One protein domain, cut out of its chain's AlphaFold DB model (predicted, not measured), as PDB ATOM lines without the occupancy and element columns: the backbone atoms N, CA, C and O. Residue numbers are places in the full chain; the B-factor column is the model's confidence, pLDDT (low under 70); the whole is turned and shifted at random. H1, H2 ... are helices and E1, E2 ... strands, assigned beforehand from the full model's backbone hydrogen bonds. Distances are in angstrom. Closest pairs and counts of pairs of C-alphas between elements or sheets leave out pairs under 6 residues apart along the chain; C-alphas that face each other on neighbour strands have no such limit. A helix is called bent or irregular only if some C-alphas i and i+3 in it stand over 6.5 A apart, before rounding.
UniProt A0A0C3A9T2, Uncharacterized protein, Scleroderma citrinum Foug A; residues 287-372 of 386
ATOM      1  N   LEU A 287     109.890  51.281 129.923       54.22
ATOM      2  CA  LEU A 287     110.975  50.486 130.517       54.22
ATOM      3  C   LEU A 287     110.651  48.989 130.659       54.22
ATOM      4  O   LEU A 287     111.472  48.242 131.196       54.22
ATOM      5  N   ARG A 288     109.453  48.548 130.252       54.88
ATOM      6  CA  ARG A 288     108.980  47.161 130.439       54.88
ATOM      7  C   ARG A 288     108.326  46.527 129.207       54.88
ATOM      8  O   ARG A 288     107.950  45.364 129.289       54.88
ATOM      9  N   GLY A 289     108.150  47.257 128.110       64.62
ATOM     10  CA  GLY A 289     107.503  46.733 126.907       64.62
ATOM     11  C   GLY A 289     108.464  46.026 125.952       64.62
ATOM     12  O   GLY A 289     109.650  46.339 125.914       64.62
ATOM     13  N   ASP A 290     107.918  45.148 125.105       88.81
ATOM     14  CA  ASP A 290     108.558  44.587 123.900       88.81
ATOM     15  C   ASP A 290     108.799  45.662 122.821       88.81
ATOM     16  O   ASP A 290     108.639  45.414 121.627       88.81
ATOM     17  N   GLN A 291     109.133  46.889 123.216       91.00
ATOM     18  CA  GLN A 291     109.356  48.018 122.328       91.00
ATOM     19  C   GLN A 291     110.795  48.502 122.451       91.00
ATOM     20  O   GLN A 291     111.349  48.594 123.540       91.00
ATOM     21  N   PHE A 292     111.374  48.820 121.303       92.81
ATOM     22  CA  PHE A 292     112.661  49.467 121.149       92.81
ATOM     23  C   PHE A 292     112.422  50.872 120.602       92.81
ATOM     24  O   PHE A 292     111.791  51.034 119.549       92.81
ATOM     25  N   ILE A 293     112.901  51.888 121.310       94.25
ATOM     26  CA  ILE A 293     112.639  53.297 121.005       94.25
ATOM     27  C   ILE A 293     113.920  54.046 120.628       94.25
ATOM     28  O   ILE A 293     115.045  53.611 120.893       94.25
ATOM     29  N   VAL A 294     113.772  55.206 119.985       93.81
ATOM     30  CA  VAL A 294     114.909  56.117 119.785       93.81
ATOM     31  C   VAL A 294     115.445  56.553 121.155       93.81
ATOM     32  O   VAL A 294     114.687  57.006 122.007       93.81
ATOM     33  N   GLY A 295     116.755  56.425 121.358       93.00
ATOM     34  CA  GLY A 295     117.431  56.659 122.636       93.00
ATOM     35  C   GLY A 295     117.832  55.382 123.378       93.00
ATOM     36  O   GLY A 295     118.726  55.453 124.225       93.00
ATOM     37  N   ASP A 296     117.256  54.227 123.029       94.12
ATOM     38  CA  ASP A 296     117.616  52.954 123.656       94.12
ATOM     39  C   ASP A 296     119.056  52.536 123.358       94.12
ATOM     40  O   ASP A 296     119.654  52.871 122.329       94.12
ATOM     41  N   LEU A 297     119.611  51.770 124.294       94.25
ATOM     42  CA  LEU A 297     120.958  51.228 124.218       94.25
ATOM     43  C   LEU A 297     120.915  49.820 123.631       94.25
ATOM     44  O   LEU A 297     120.127  48.984 124.070       94.25
ATOM     45  N   PHE A 298     121.803  49.535 122.686       93.12
ATOM     46  CA  PHE A 298     121.954  48.201 122.120       93.12
ATOM     47  C   PHE A 298     123.422  47.854 121.884       93.12
ATOM     48  O   PHE A 298     124.281  48.726 121.733       93.12
ATOM     49  N   LEU A 299     123.708  46.553 121.864       94.00
ATOM     50  CA  LEU A 299     125.016  46.027 121.500       94.00
ATOM     51  C   LEU A 299     124.952  45.423 120.107       94.00
ATOM     52  O   LEU A 299     124.008  44.711 119.770       94.00
ATOM     53  N   THR A 300     125.983  45.673 119.310       92.81
ATOM     54  CA  THR A 300     126.122  45.037 118.000       92.81
ATOM     55  C   THR A 300     127.587  44.829 117.646       92.81
ATOM     56  O   THR A 300     128.483  45.455 118.220       92.81
ATOM     57  N   LEU A 301     127.839  43.928 116.701       92.88
ATOM     58  CA  LEU A 301     129.161  43.729 116.128       92.88
ATOM     59  C   LEU A 301     129.370  44.731 114.995       92.88
ATOM     60  O   LEU A 301     128.549  44.839 114.087       92.88
ATOM     61  N   VAL A 302     130.489  45.445 115.038       89.19
ATOM     62  CA  VAL A 302     130.896  46.380 113.990       89.19
ATOM     63  C   VAL A 302     132.187  45.906 113.343       89.19
ATOM     64  O   VAL A 302     133.086  45.385 114.007       89.19
ATOM     65  N   HIS A 303     132.288  46.106 112.034       86.88
ATOM     66  CA  HIS A 303     133.533  45.903 111.311       86.88
ATOM     67  C   HIS A 303     134.401  47.149 111.414       86.88
ATOM     68  O   HIS A 303     133.973  48.260 111.104       86.88
ATOM     69  N   THR A 304     135.650  46.959 111.812       82.62
ATOM     70  CA  THR A 304     136.666  48.009 111.774       82.62
ATOM     71  C   THR A 304     137.375  48.021 110.416       82.62
ATOM     72  O   THR A 304     137.317  47.065 109.639       82.62
ATOM     73  N   HIS A 305     138.092  49.107 110.122       79.75
ATOM     74  CA  HIS A 305     138.816  49.303 108.857       79.75
ATOM     75  C   HIS A 305     139.802  48.164 108.518       79.75
ATOM     76  O   HIS A 305     140.004  47.833 107.355       79.75
ATOM     77  N   ASN A 306     140.390  47.526 109.531       84.56
ATOM     78  CA  ASN A 306     141.298  46.381 109.412       84.56
ATOM     79  C   ASN A 306     140.565  45.026 109.329       84.56
ATOM     80  O   ASN A 306     141.182  43.988 109.566       84.56
ATOM     81  N   LYS A 307     139.264  45.016 109.000       84.25
ATOM     82  CA  LYS A 307     138.409  43.818 108.900       84.25
ATOM     83  C   LYS A 307     138.289  43.008 110.196       84.25
ATOM     84  O   LYS A 307     137.820  41.873 110.153       84.25
ATOM     85  N   THR A 308     138.677  43.563 111.342       88.88
ATOM     86  CA  THR A 308     138.396  42.927 112.631       88.88
ATOM     87  C   THR A 308     136.960  43.219 113.057       88.88
ATOM     88  O   THR A 308     136.374  44.231 112.669       88.88
ATOM     89  N   LEU A 309     136.377  42.305 113.826       91.50
ATOM     90  CA  LEU A 309     135.089  42.518 114.472       91.50
ATOM     91  C   LEU A 309     135.329  43.117 115.854       91.50
ATOM     92  O   LEU A 309     136.155  42.610 116.613       91.50
ATOM     93  N   ALA A 310     134.598  44.176 116.175       90.19
ATOM     94  CA  ALA A 310     134.556  44.760 117.505       90.19
ATOM     95  C   ALA A 310     133.119  44.743 118.027       90.19
ATOM     96  O   ALA A 310     132.168  44.884 117.261       90.19
ATOM     97  N   LEU A 311     132.961  44.582 119.339       92.94
ATOM     98  CA  LEU A 311     131.676  44.770 120.000       92.94
ATOM     99  C   LEU A 311     131.496  46.263 120.289       92.94
ATOM    100  O   LEU A 311     132.330  46.864 120.966       92.94
ATOM    101  N   ALA A 312     130.427  46.857 119.769       93.62
ATOM    102  CA  ALA A 312     130.092  48.255 119.988       93.62
ATOM    103  C   ALA A 312     128.857  48.374 120.876       93.62
ATOM    104  O   ALA A 312     127.866  47.666 120.692       93.62
ATOM    105  N   PHE A 313     128.922  49.313 121.814       95.62
ATOM    106  CA  PHE A 313     127.791  49.732 122.624       95.62
ATOM    107  C   PHE A 313     127.243  51.028 122.024       95.62
ATOM    108  O   PHE A 313     127.997  51.991 121.865       95.62
ATOM    109  N   ILE A 314     125.976  51.038 121.619       95.44
ATOM    110  CA  ILE A 314     125.408  52.084 120.762       95.44
ATOM    111  C   ILE A 314     124.134  52.634 121.392       95.44
ATOM    112  O   ILE A 314     123.299  51.874 121.880       95.44
ATOM    113  N   ARG A 315     123.965  53.956 121.342       95.56
ATOM    114  CA  ARG A 315     122.691  54.619 121.634       95.56
ATOM    115  C   ARG A 315     121.946  54.882 120.331       95.56
ATOM    116  O   ARG A 315     122.466  55.594 119.474       95.56
ATOM    117  N   SER A 316     120.745  54.334 120.186       95.44
ATOM    118  CA  SER A 316     119.880  54.548 119.023       95.44
ATOM    119  C   SER A 316     119.549  56.030 118.855       95.44
ATOM    120  O   SER A 316     119.112  56.684 119.799       95.44
ATOM    121  N   THR A 317     119.746  56.568 117.656       95.00
ATOM    122  CA  THR A 317     119.402  57.953 117.300       95.00
ATOM    123  C   THR A 317     118.319  58.027 116.236       95.00
ATOM    124  O   THR A 317     117.675  59.063 116.089       95.00
ATOM    125  N   HIS A 318     118.097  56.943 115.490       94.00
ATOM    126  CA  HIS A 318     117.091  56.897 114.441       94.00
ATOM    127  C   HIS A 318     116.659  55.461 114.150       94.00
ATOM    128  O   HIS A 318     117.497  54.565 114.036       94.00
ATOM    129  N   ILE A 319     115.358  55.264 113.946       95.31
ATOM    130  CA  ILE A 319     114.765  53.990 113.542       95.31
ATOM    131  C   ILE A 319     113.979  54.233 112.251       95.31
ATOM    132  O   ILE A 319     113.208  55.187 112.157       95.31
ATOM    133  N   ALA A 320     114.174  53.383 111.247       94.75
ATOM    134  CA  ALA A 320     113.392  53.392 110.016       94.75
ATOM    135  C   ALA A 320     112.947  51.986 109.622       94.75
ATOM    136  O   ALA A 320     113.694  51.023 109.800       94.75
ATOM    137  N   GLN A 321     111.754  51.890 109.040       94.25
ATOM    138  CA  GLN A 321     111.173  50.658 108.512       94.25
ATOM    139  C   GLN A 321     110.661  50.925 107.100       94.25
ATOM    140  O   GLN A 321     109.823  51.805 106.915       94.25
ATOM    141  N   GLY A 322     111.184  50.209 106.101       91.69
ATOM    142  CA  GLY A 322     110.769  50.412 104.706       91.69
ATOM    143  C   GLY A 322     111.042  51.828 104.176       91.69
ATOM    144  O   GLY A 322     110.319  52.316 103.320       91.69
ATOM    145  N   GLY A 323     112.056  52.516 104.712       90.38
ATOM    146  CA  GLY A 323     112.403  53.896 104.346       90.38
ATOM    147  C   GLY A 323     111.693  54.981 105.164       90.38
ATOM    148  O   GLY A 323     112.196  56.102 105.231       90.38
ATOM    149  N   SER A 324     110.603  54.657 105.860       92.00
ATOM    150  CA  SER A 324     109.886  55.606 106.720       92.00
ATOM    151  C   SER A 324     110.469  55.643 108.132       92.00
ATOM    152  O   SER A 324     110.725  54.596 108.734       92.00
ATOM    153  N   ALA A 325     110.657  56.845 108.681       92.50
ATOM    154  CA  ALA A 325     111.100  57.033 110.061       92.50
ATOM    155  C   ALA A 325     110.026  56.570 111.062       92.50
ATOM    156  O   ALA A 325     108.829  56.774 110.852       92.50
ATOM    157  N   ARG A 326     110.459  55.957 112.166       94.31
ATOM    158  CA  ARG A 326     109.604  55.479 113.261       94.31
ATOM    159  C   ARG A 326     110.163  55.970 114.597       94.31
ATOM    160  O   ARG A 326     111.377  56.038 114.772       94.31
ATOM    161  N   SER A 327     109.285  56.292 115.546       88.50
ATOM    162  CA  SER A 327     109.686  56.651 116.918       88.50
ATOM    163  C   SER A 327     110.015  55.423 117.775       88.50
ATOM    164  O   SER A 327     110.835  55.508 118.687       88.50
ATOM    165  N   HIS A 328     109.402  54.281 117.455       93.00
ATOM    166  CA  HIS A 328     109.567  53.006 118.141       93.00
ATOM    167  C   HIS A 328     109.318  51.825 117.194       93.00
ATOM    168  O   HIS A 328     108.721  51.980 116.126       93.00
ATOM    169  N   VAL A 329     109.770  50.637 117.589       93.50
ATOM    170  CA  VAL A 329     109.528  49.365 116.896       93.50
ATOM    171  C   VAL A 329     109.371  48.244 117.918       93.50
ATOM    172  O   VAL A 329     109.996  48.281 118.971       93.50
ATOM    173  N   GLN A 330     108.557  47.228 117.630       92.44
ATOM    174  CA  GLN A 330     108.504  46.047 118.492       92.44
ATOM    175  C   GLN A 330     109.801  45.229 118.398       92.44
ATOM    176  O   GLN A 330     110.351  45.047 117.308       92.44
ATOM    177  N   ALA A 331     110.265  44.682 119.520       90.38
ATOM    178  CA  ALA A 331     111.467  43.859 119.600       90.38
ATOM    179  C   ALA A 331     111.387  42.645 118.659       90.38
ATOM    180  O   ALA A 331     112.349  42.351 117.953       90.38
ATOM    181  N   ALA A 332     110.219  41.999 118.557       90.62
ATOM    182  CA  ALA A 332     109.993  40.896 117.619       90.62
ATOM    183  C   ALA A 332     110.231  41.311 116.153       90.62
ATOM    184  O   ALA A 332     110.873  40.585 115.393       90.62
ATOM    185  N   THR A 333     109.783  42.509 115.768       91.56
ATOM    186  CA  THR A 333     110.007  43.070 114.428       91.56
ATOM    187  C   THR A 333     111.475  43.413 114.199       91.56
ATOM    188  O   THR A 333     111.991  43.159 113.113       91.56
ATOM    189  N   LEU A 334     112.168  43.939 115.216       90.38
ATOM    190  CA  LEU A 334     113.602  44.238 115.140       90.38
ATOM    191  C   LEU A 334     114.446  42.968 114.930       90.38
ATOM    192  O   LEU A 334     115.456  43.010 114.232       90.38
ATOM    193  N   MET A 335     114.009  41.841 115.496       88.62
ATOM    194  CA  MET A 335     114.663  40.536 115.351       88.62
ATOM    195  C   MET A 335     114.310  39.814 114.040       88.62
ATOM    196  O   MET A 335     114.939  38.806 113.713       88.62
ATOM    197  N   SER A 336     113.326  40.303 113.278       90.94
ATOM    198  CA  SER A 336     112.907  39.685 112.018       90.94
ATOM    199  C   SER A 336     113.849  40.066 110.865       90.94
ATOM    200  O   SER A 336     113.937  41.245 110.511       90.94
ATOM    201  N   PRO A 337     114.493  39.094 110.183       84.44
ATOM    202  CA  PRO A 337     115.396  39.371 109.060       84.44
ATOM    203  C   PRO A 337     114.710  40.046 107.865       84.44
ATOM    204  O   PRO A 337     115.371  40.663 107.035       84.44
ATOM    205  N   GLN A 338     113.386  39.906 107.752       86.00
ATOM    206  CA  GLN A 338     112.603  40.392 106.613       86.00
ATOM    207  C   GLN A 338     112.051  41.809 106.826       86.00
ATOM    208  O   GLN A 338     111.478  42.385 105.907       86.00
ATOM    209  N   GLY A 339     112.230  42.396 108.015       78.44
ATOM    210  CA  GLY A 339     111.536  43.623 108.415       78.44
ATOM    211  C   GLY A 339     111.982  44.913 107.718       78.44
ATOM    212  O   GLY A 339     111.393  45.958 107.982       78.44
ATOM    213  N   GLY A 340     113.022  44.884 106.873       89.25
ATOM    214  CA  GLY A 340     113.554  46.092 106.223       89.25
ATOM    215  C   GLY A 340     113.922  47.194 107.227       89.25
ATOM    216  O   GLY A 340     113.779  48.383 106.933       89.25
ATOM    217  N   MET A 341     114.320  46.788 108.437       93.56
ATOM    218  CA  MET A 341     114.593  47.679 109.556       93.56
ATOM    219  C   MET A 341     115.998  48.260 109.448       93.56
ATOM    220  O   MET A 341     116.974  47.540 109.230       93.56
ATOM    221  N   LYS A 342     116.107  49.568 109.667       93.75
ATOM    222  CA  LYS A 342     117.379  50.274 109.792       93.75
ATOM    223  C   LYS A 342     117.402  51.033 111.110       93.75
ATOM    224  O   LYS A 342     116.634  51.974 111.300       93.75
ATOM    225  N   VAL A 343     118.314  50.640 111.992       93.69
ATOM    226  CA  VAL A 343     118.617  51.368 113.226       93.69
ATOM    227  C   VAL A 343     119.964  52.058 113.056       93.69
ATOM    228  O   VAL A 343     120.946  51.432 112.661       93.69
ATOM    229  N   THR A 344     119.998  53.351 113.346       93.69
ATOM    230  CA  THR A 344     121.216  54.164 113.376       93.69
ATOM    231  C   THR A 344     121.455  54.603 114.812       93.69
ATOM    232  O   THR A 344     120.499  54.839 115.552       93.69
ATOM    233  N   GLY A 345     122.714  54.734 115.217       93.56
ATOM    234  CA  GLY A 345     123.040  55.192 116.557       93.56
ATOM    235  C   GLY A 345     124.476  55.661 116.718       93.56
ATOM    236  O   GLY A 345     125.318  55.451 115.842       93.56
ATOM    237  N   ASP A 346     124.737  56.279 117.864       93.81
ATOM    238  CA  ASP A 346     126.048  56.788 118.243       93.81
ATOM    239  C   ASP A 346     126.801  55.740 119.070       93.81
ATOM    240  O   ASP A 346     126.306  55.270 120.100       93.81
ATOM    241  N   ILE A 347     128.022  55.394 118.655       94.56
ATOM    242  CA  ILE A 347     128.876  54.459 119.398       94.56
ATOM    243  C   ILE A 347     129.392  55.154 120.662       94.56
ATOM    244  O   ILE A 347     130.011  56.214 120.594       94.56
ATOM    245  N   MET A 348     129.165  54.552 121.824       95.31
ATOM    246  CA  MET A 348     129.572  55.083 123.125       95.31
ATOM    247  C   MET A 348     131.038  54.749 123.423       95.31
ATOM    248  O   MET A 348     131.489  53.626 123.200       95.31
ATOM    249  N   ILE A 349     131.789  55.711 123.967       94.81
ATOM    250  CA  ILE A 349     133.169  55.477 124.417       94.81
ATOM    251  C   ILE A 349     133.135  54.933 125.846       94.81
ATOM    252  O   ILE A 349     132.711  55.628 126.771       94.81
ATOM    253  N   LEU A 350     133.592  53.697 126.034       93.62
ATOM    254  CA  LEU A 350     133.654  53.044 127.339       93.62
ATOM    255  C   LEU A 350     135.102  52.964 127.842       93.62
ATOM    256  O   LEU A 350     136.022  52.700 127.067       93.62
ATOM    257  N   HIS A 351     135.302  53.141 129.146       92.62
ATOM    258  CA  HIS A 351     136.573  52.888 129.822       92.62
ATOM    259  C   HIS A 351     136.460  51.697 130.774       92.62
ATOM    260  O   HIS A 351     135.476  51.612 131.515       92.62
ATOM    261  N   PRO A 352     137.466  50.804 130.810       90.69
ATOM    262  CA  PRO A 352     137.510  49.759 131.814       90.69
ATOM    263  C   PRO A 352     137.707  50.406 133.188       90.69
ATOM    264  O   PRO A 352     138.566  51.269 133.389       90.69
ATOM    265  N   SER A 353     136.885  50.006 134.146       86.56
ATOM    266  CA  SER A 353     137.010  50.404 135.535       86.56
ATOM    267  C   SER A 353     138.103  49.563 136.176       86.56
ATOM    268  O   SER A 353     137.907  48.388 136.475       86.56
ATOM    269  N   VAL A 354     139.261  50.174 136.411       79.62
ATOM    270  CA  VAL A 354     140.322  49.622 137.260       79.62
ATOM    271  C   VAL A 354     139.870  49.681 138.721       79.62
ATOM    272  O   VAL A 354     140.269  50.562 139.475       79.62
ATOM    273  N   SER A 355     138.966  48.785 139.120       66.00
ATOM    274  CA  SER A 355     138.650  48.590 140.537       66.00
ATOM    275  C   SER A 355     139.708  47.667 141.134       66.00
ATOM    276  O   SER A 355     139.839  46.518 140.718       66.00
ATOM    277  N   SER A 356     140.525  48.190 142.047       53.41
ATOM    278  CA  SER A 356     141.814  47.595 142.422       53.41
ATOM    279  C   SER A 356     141.758  46.465 143.459       53.41
ATOM    280  O   SER A 356     142.815  46.041 143.917       53.41
ATOM    281  N   THR A 357     140.588  45.956 143.860       58.62
ATOM    282  CA  THR A 357     140.520  45.107 145.072       58.62
ATOM    283  C   THR A 357     139.524  43.946 145.070       58.62
ATOM    284  O   THR A 357     139.447  43.237 146.070       58.62
ATOM    285  N   MET A 358     138.794  43.679 143.988       51.38
ATOM    286  CA  MET A 358     137.828  42.569 143.965       51.38
ATOM    287  C   MET A 358     138.329  41.440 143.065       51.38
ATOM    288  O   MET A 358     138.537  41.621 141.871       51.38
ATOM    289  N   SER A 359     138.520  40.259 143.652       60.31
ATOM    290  CA  SER A 359     138.985  39.015 143.022       60.31
ATOM    291  C   SER A 359     137.967  38.369 142.065       60.31
ATOM    292  O   SER A 359     137.990  37.156 141.865       60.31
ATOM    293  N   SER A 360     137.045  39.146 141.502       62.25
ATOM    294  CA  SER A 360     136.080  38.701 140.499       62.25
ATOM    295  C   SER A 360     136.558  39.145 139.120       62.25
ATOM    296  O   SER A 360     136.856  40.319 138.926       62.25
ATOM    297  N   ASN A 361     136.576  38.236 138.142       70.00
ATOM    298  CA  ASN A 361     136.921  38.496 136.732       70.00
ATOM    299  C   ASN A 361     135.956  39.466 136.005       70.00
ATOM    300  O   ASN A 361     135.973  39.565 134.777       70.00
ATOM    301  N   ASP A 362     135.122  40.191 136.743       78.06
ATOM    302  CA  ASP A 362     134.103  41.080 136.212       78.06
ATOM    303  C   ASP A 362     134.750  42.412 135.840       78.06
ATOM    304  O   ASP A 362     134.879  43.344 136.634       78.06
ATOM    305  N   SER A 363     135.196  42.488 134.587       80.38
ATOM    306  CA  SER A 363     135.636  43.745 133.992       80.38
ATOM    307  C   SER A 363     134.433  44.672 133.850       80.38
ATOM    308  O   SER A 363     133.604  44.503 132.956       80.38
ATOM    309  N   LEU A 364     134.330  45.661 134.736       86.94
ATOM    310  CA  LEU A 364     133.279  46.668 134.675       86.94
ATOM    311  C   LEU A 364     133.680  47.772 133.692       86.94
ATOM    312  O   LEU A 364     134.780  48.308 133.776       86.94
ATOM    313  N   TRP A 365     132.794  48.131 132.767       89.69
ATOM    314  CA  TRP A 365     133.022  49.196 131.789       89.69
ATOM    315  C   TRP A 365     132.121  50.389 132.092       89.69
ATOM    316  O   TRP A 365     130.932  50.228 132.361       89.69
ATOM    317  N   LEU A 366     132.688  51.592 132.053       92.12
ATOM    318  CA  LEU A 366     131.983  52.837 132.345       92.12
ATOM    319  C   LEU A 366     131.949  53.719 131.110       92.12
ATOM    320  O   LEU A 366     132.983  53.987 130.500       92.12
ATOM    321  N   TRP A 367     130.763  54.213 130.772       94.50
ATOM    322  CA  TRP A 367     130.630  55.221 129.734       94.50
ATOM    323  C   TRP A 367     131.261  56.542 130.175       94.50
ATOM    324  O   TRP A 367     131.025  57.023 131.283       94.50
ATOM    325  N   THR A 368     132.056  57.143 129.294       92.94
ATOM    326  CA  THR A 368     132.765  58.403 129.564       92.94
ATOM    327  C   THR A 368     131.878  59.641 129.446       92.94
ATOM    328  O   THR A 368     132.299  60.735 129.816       92.94
ATOM    329  N   GLY A 369     130.658  59.492 128.923       92.75
ATOM    330  CA  GLY A 369     129.808  60.611 128.516       92.75
ATOM    331  C   GLY A 369     130.072  61.090 127.084       92.75
ATOM    332  O   GLY A 369     129.402  62.011 126.629       92.75
ATOM    333  N   ALA A 370     131.024  60.477 126.369       92.62
ATOM    334  CA  ALA A 370     131.363  60.822 124.992       92.62
ATOM    335  C   ALA A 370     130.947  59.730 123.992       92.62
ATOM    336  O   ALA A 370     130.822  58.549 124.334       92.62
ATOM    337  N   TYR A 371     130.771  60.143 122.738       93.12
ATOM    338  CA  TYR A 371     130.518  59.267 121.595       93.12
ATOM    339  C   TYR A 371     131.734  59.244 120.672       93.12
ATOM    340  O   TYR A 371     132.453  60.241 120.544       93.12
ATOM    341  N   LEU A 372     131.976  58.098 120.045       90.31
ATOM    342  CA  LEU A 372     133.077  57.902 119.119       90.31
ATOM    343  C   LEU A 372     132.844  58.746 117.864       90.31
ATOM    344  O   LEU A 372     131.888  58.533 117.124       90.31
TER     345      LEU A 372
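This is residues 287 to 372 of the 386 residues of an uncharacterized protein of Scleroderma citrinum Foug A (UniProt A0A0C3A9T2). A strongly twisted, loosely built sheet has two long bent strands, E3 and E6, side by side as its spine, and its parts spread from there as three arms. One arm is the hairpin E2 and E3, another ends in a cluster of the short strands E4, E1 and E5 with the small helix H1, and the third is the hairpin E6 and E7, whose loop sticks out at residues 356 to 361. The printed part has 86 residues, with one named helix and seven named strands in the order E1 E2 E3 E4 E5 H1 E6 E7, and its class is mostly strand. The sheet of five strands is branched and antiparallel, and E1 and E5 form a second, antiparallel sheet. The whole is loose, with a radius of gyration of the C-alphas of 15.8 A and spans of 49 by 37 by 23 A.

E1, residues 291 to 293, is the antiparallel neighbour of E5, residues 328 to 330, with N 292 and O 329 at 2.8 A. E2, residues 297 to 303, is apart from E1 and forms a hairpin with E3, residues 309 to 321, with N 298 and O 314 at 2.9 A. E3 bends by 89 degrees at residue 317. E3 also forms a hairpin with E4, residues 324 to 326, with N 321 and O 324 at 2.9 A; E2, E3 and E4 are a meander, each strand the antiparallel neighbour of the one before. E4 runs on into E5 across a break of 1 residue, at 86 degrees. H1, residues 331 to 334, only grazes the branched sheet, with residues 333 to 334. H1 is too short for an O i to N i+4 pair, and its one O i to N i+3 pair is within hydrogen-bond range. E6, residues 341 to 352, is antiparallel to E3, on the other side of it from E2 and E4, with N 320 and O 342 at 2.8 A. E6 bends by 51 degrees at residue 346 and forms a hairpin with E7, residues 365 to 371, with N 351 and O 366 at 2.8 A.

E1 begins at C-alpha 291, (109.356, 48.018, 122.328). E2 measures 18.8 A from first to last C-alpha, E3 26.0 A, E6 32.0 A and E7 14.5 A. E6 begins at C-alpha 341, (114.593, 47.679, 109.556), and E7 ends at C-alpha 371, (130.518, 59.267, 121.595).

The two C-alphas farthest apart are those of Gly 322 and Thr 357, 50.4 A. The printed part has no cut. The link from E6 to E7 is long, with 12 residues. The mean pLDDT of the printed part is 87.4; residues 287 to 289 and 355 to 360 are under 70.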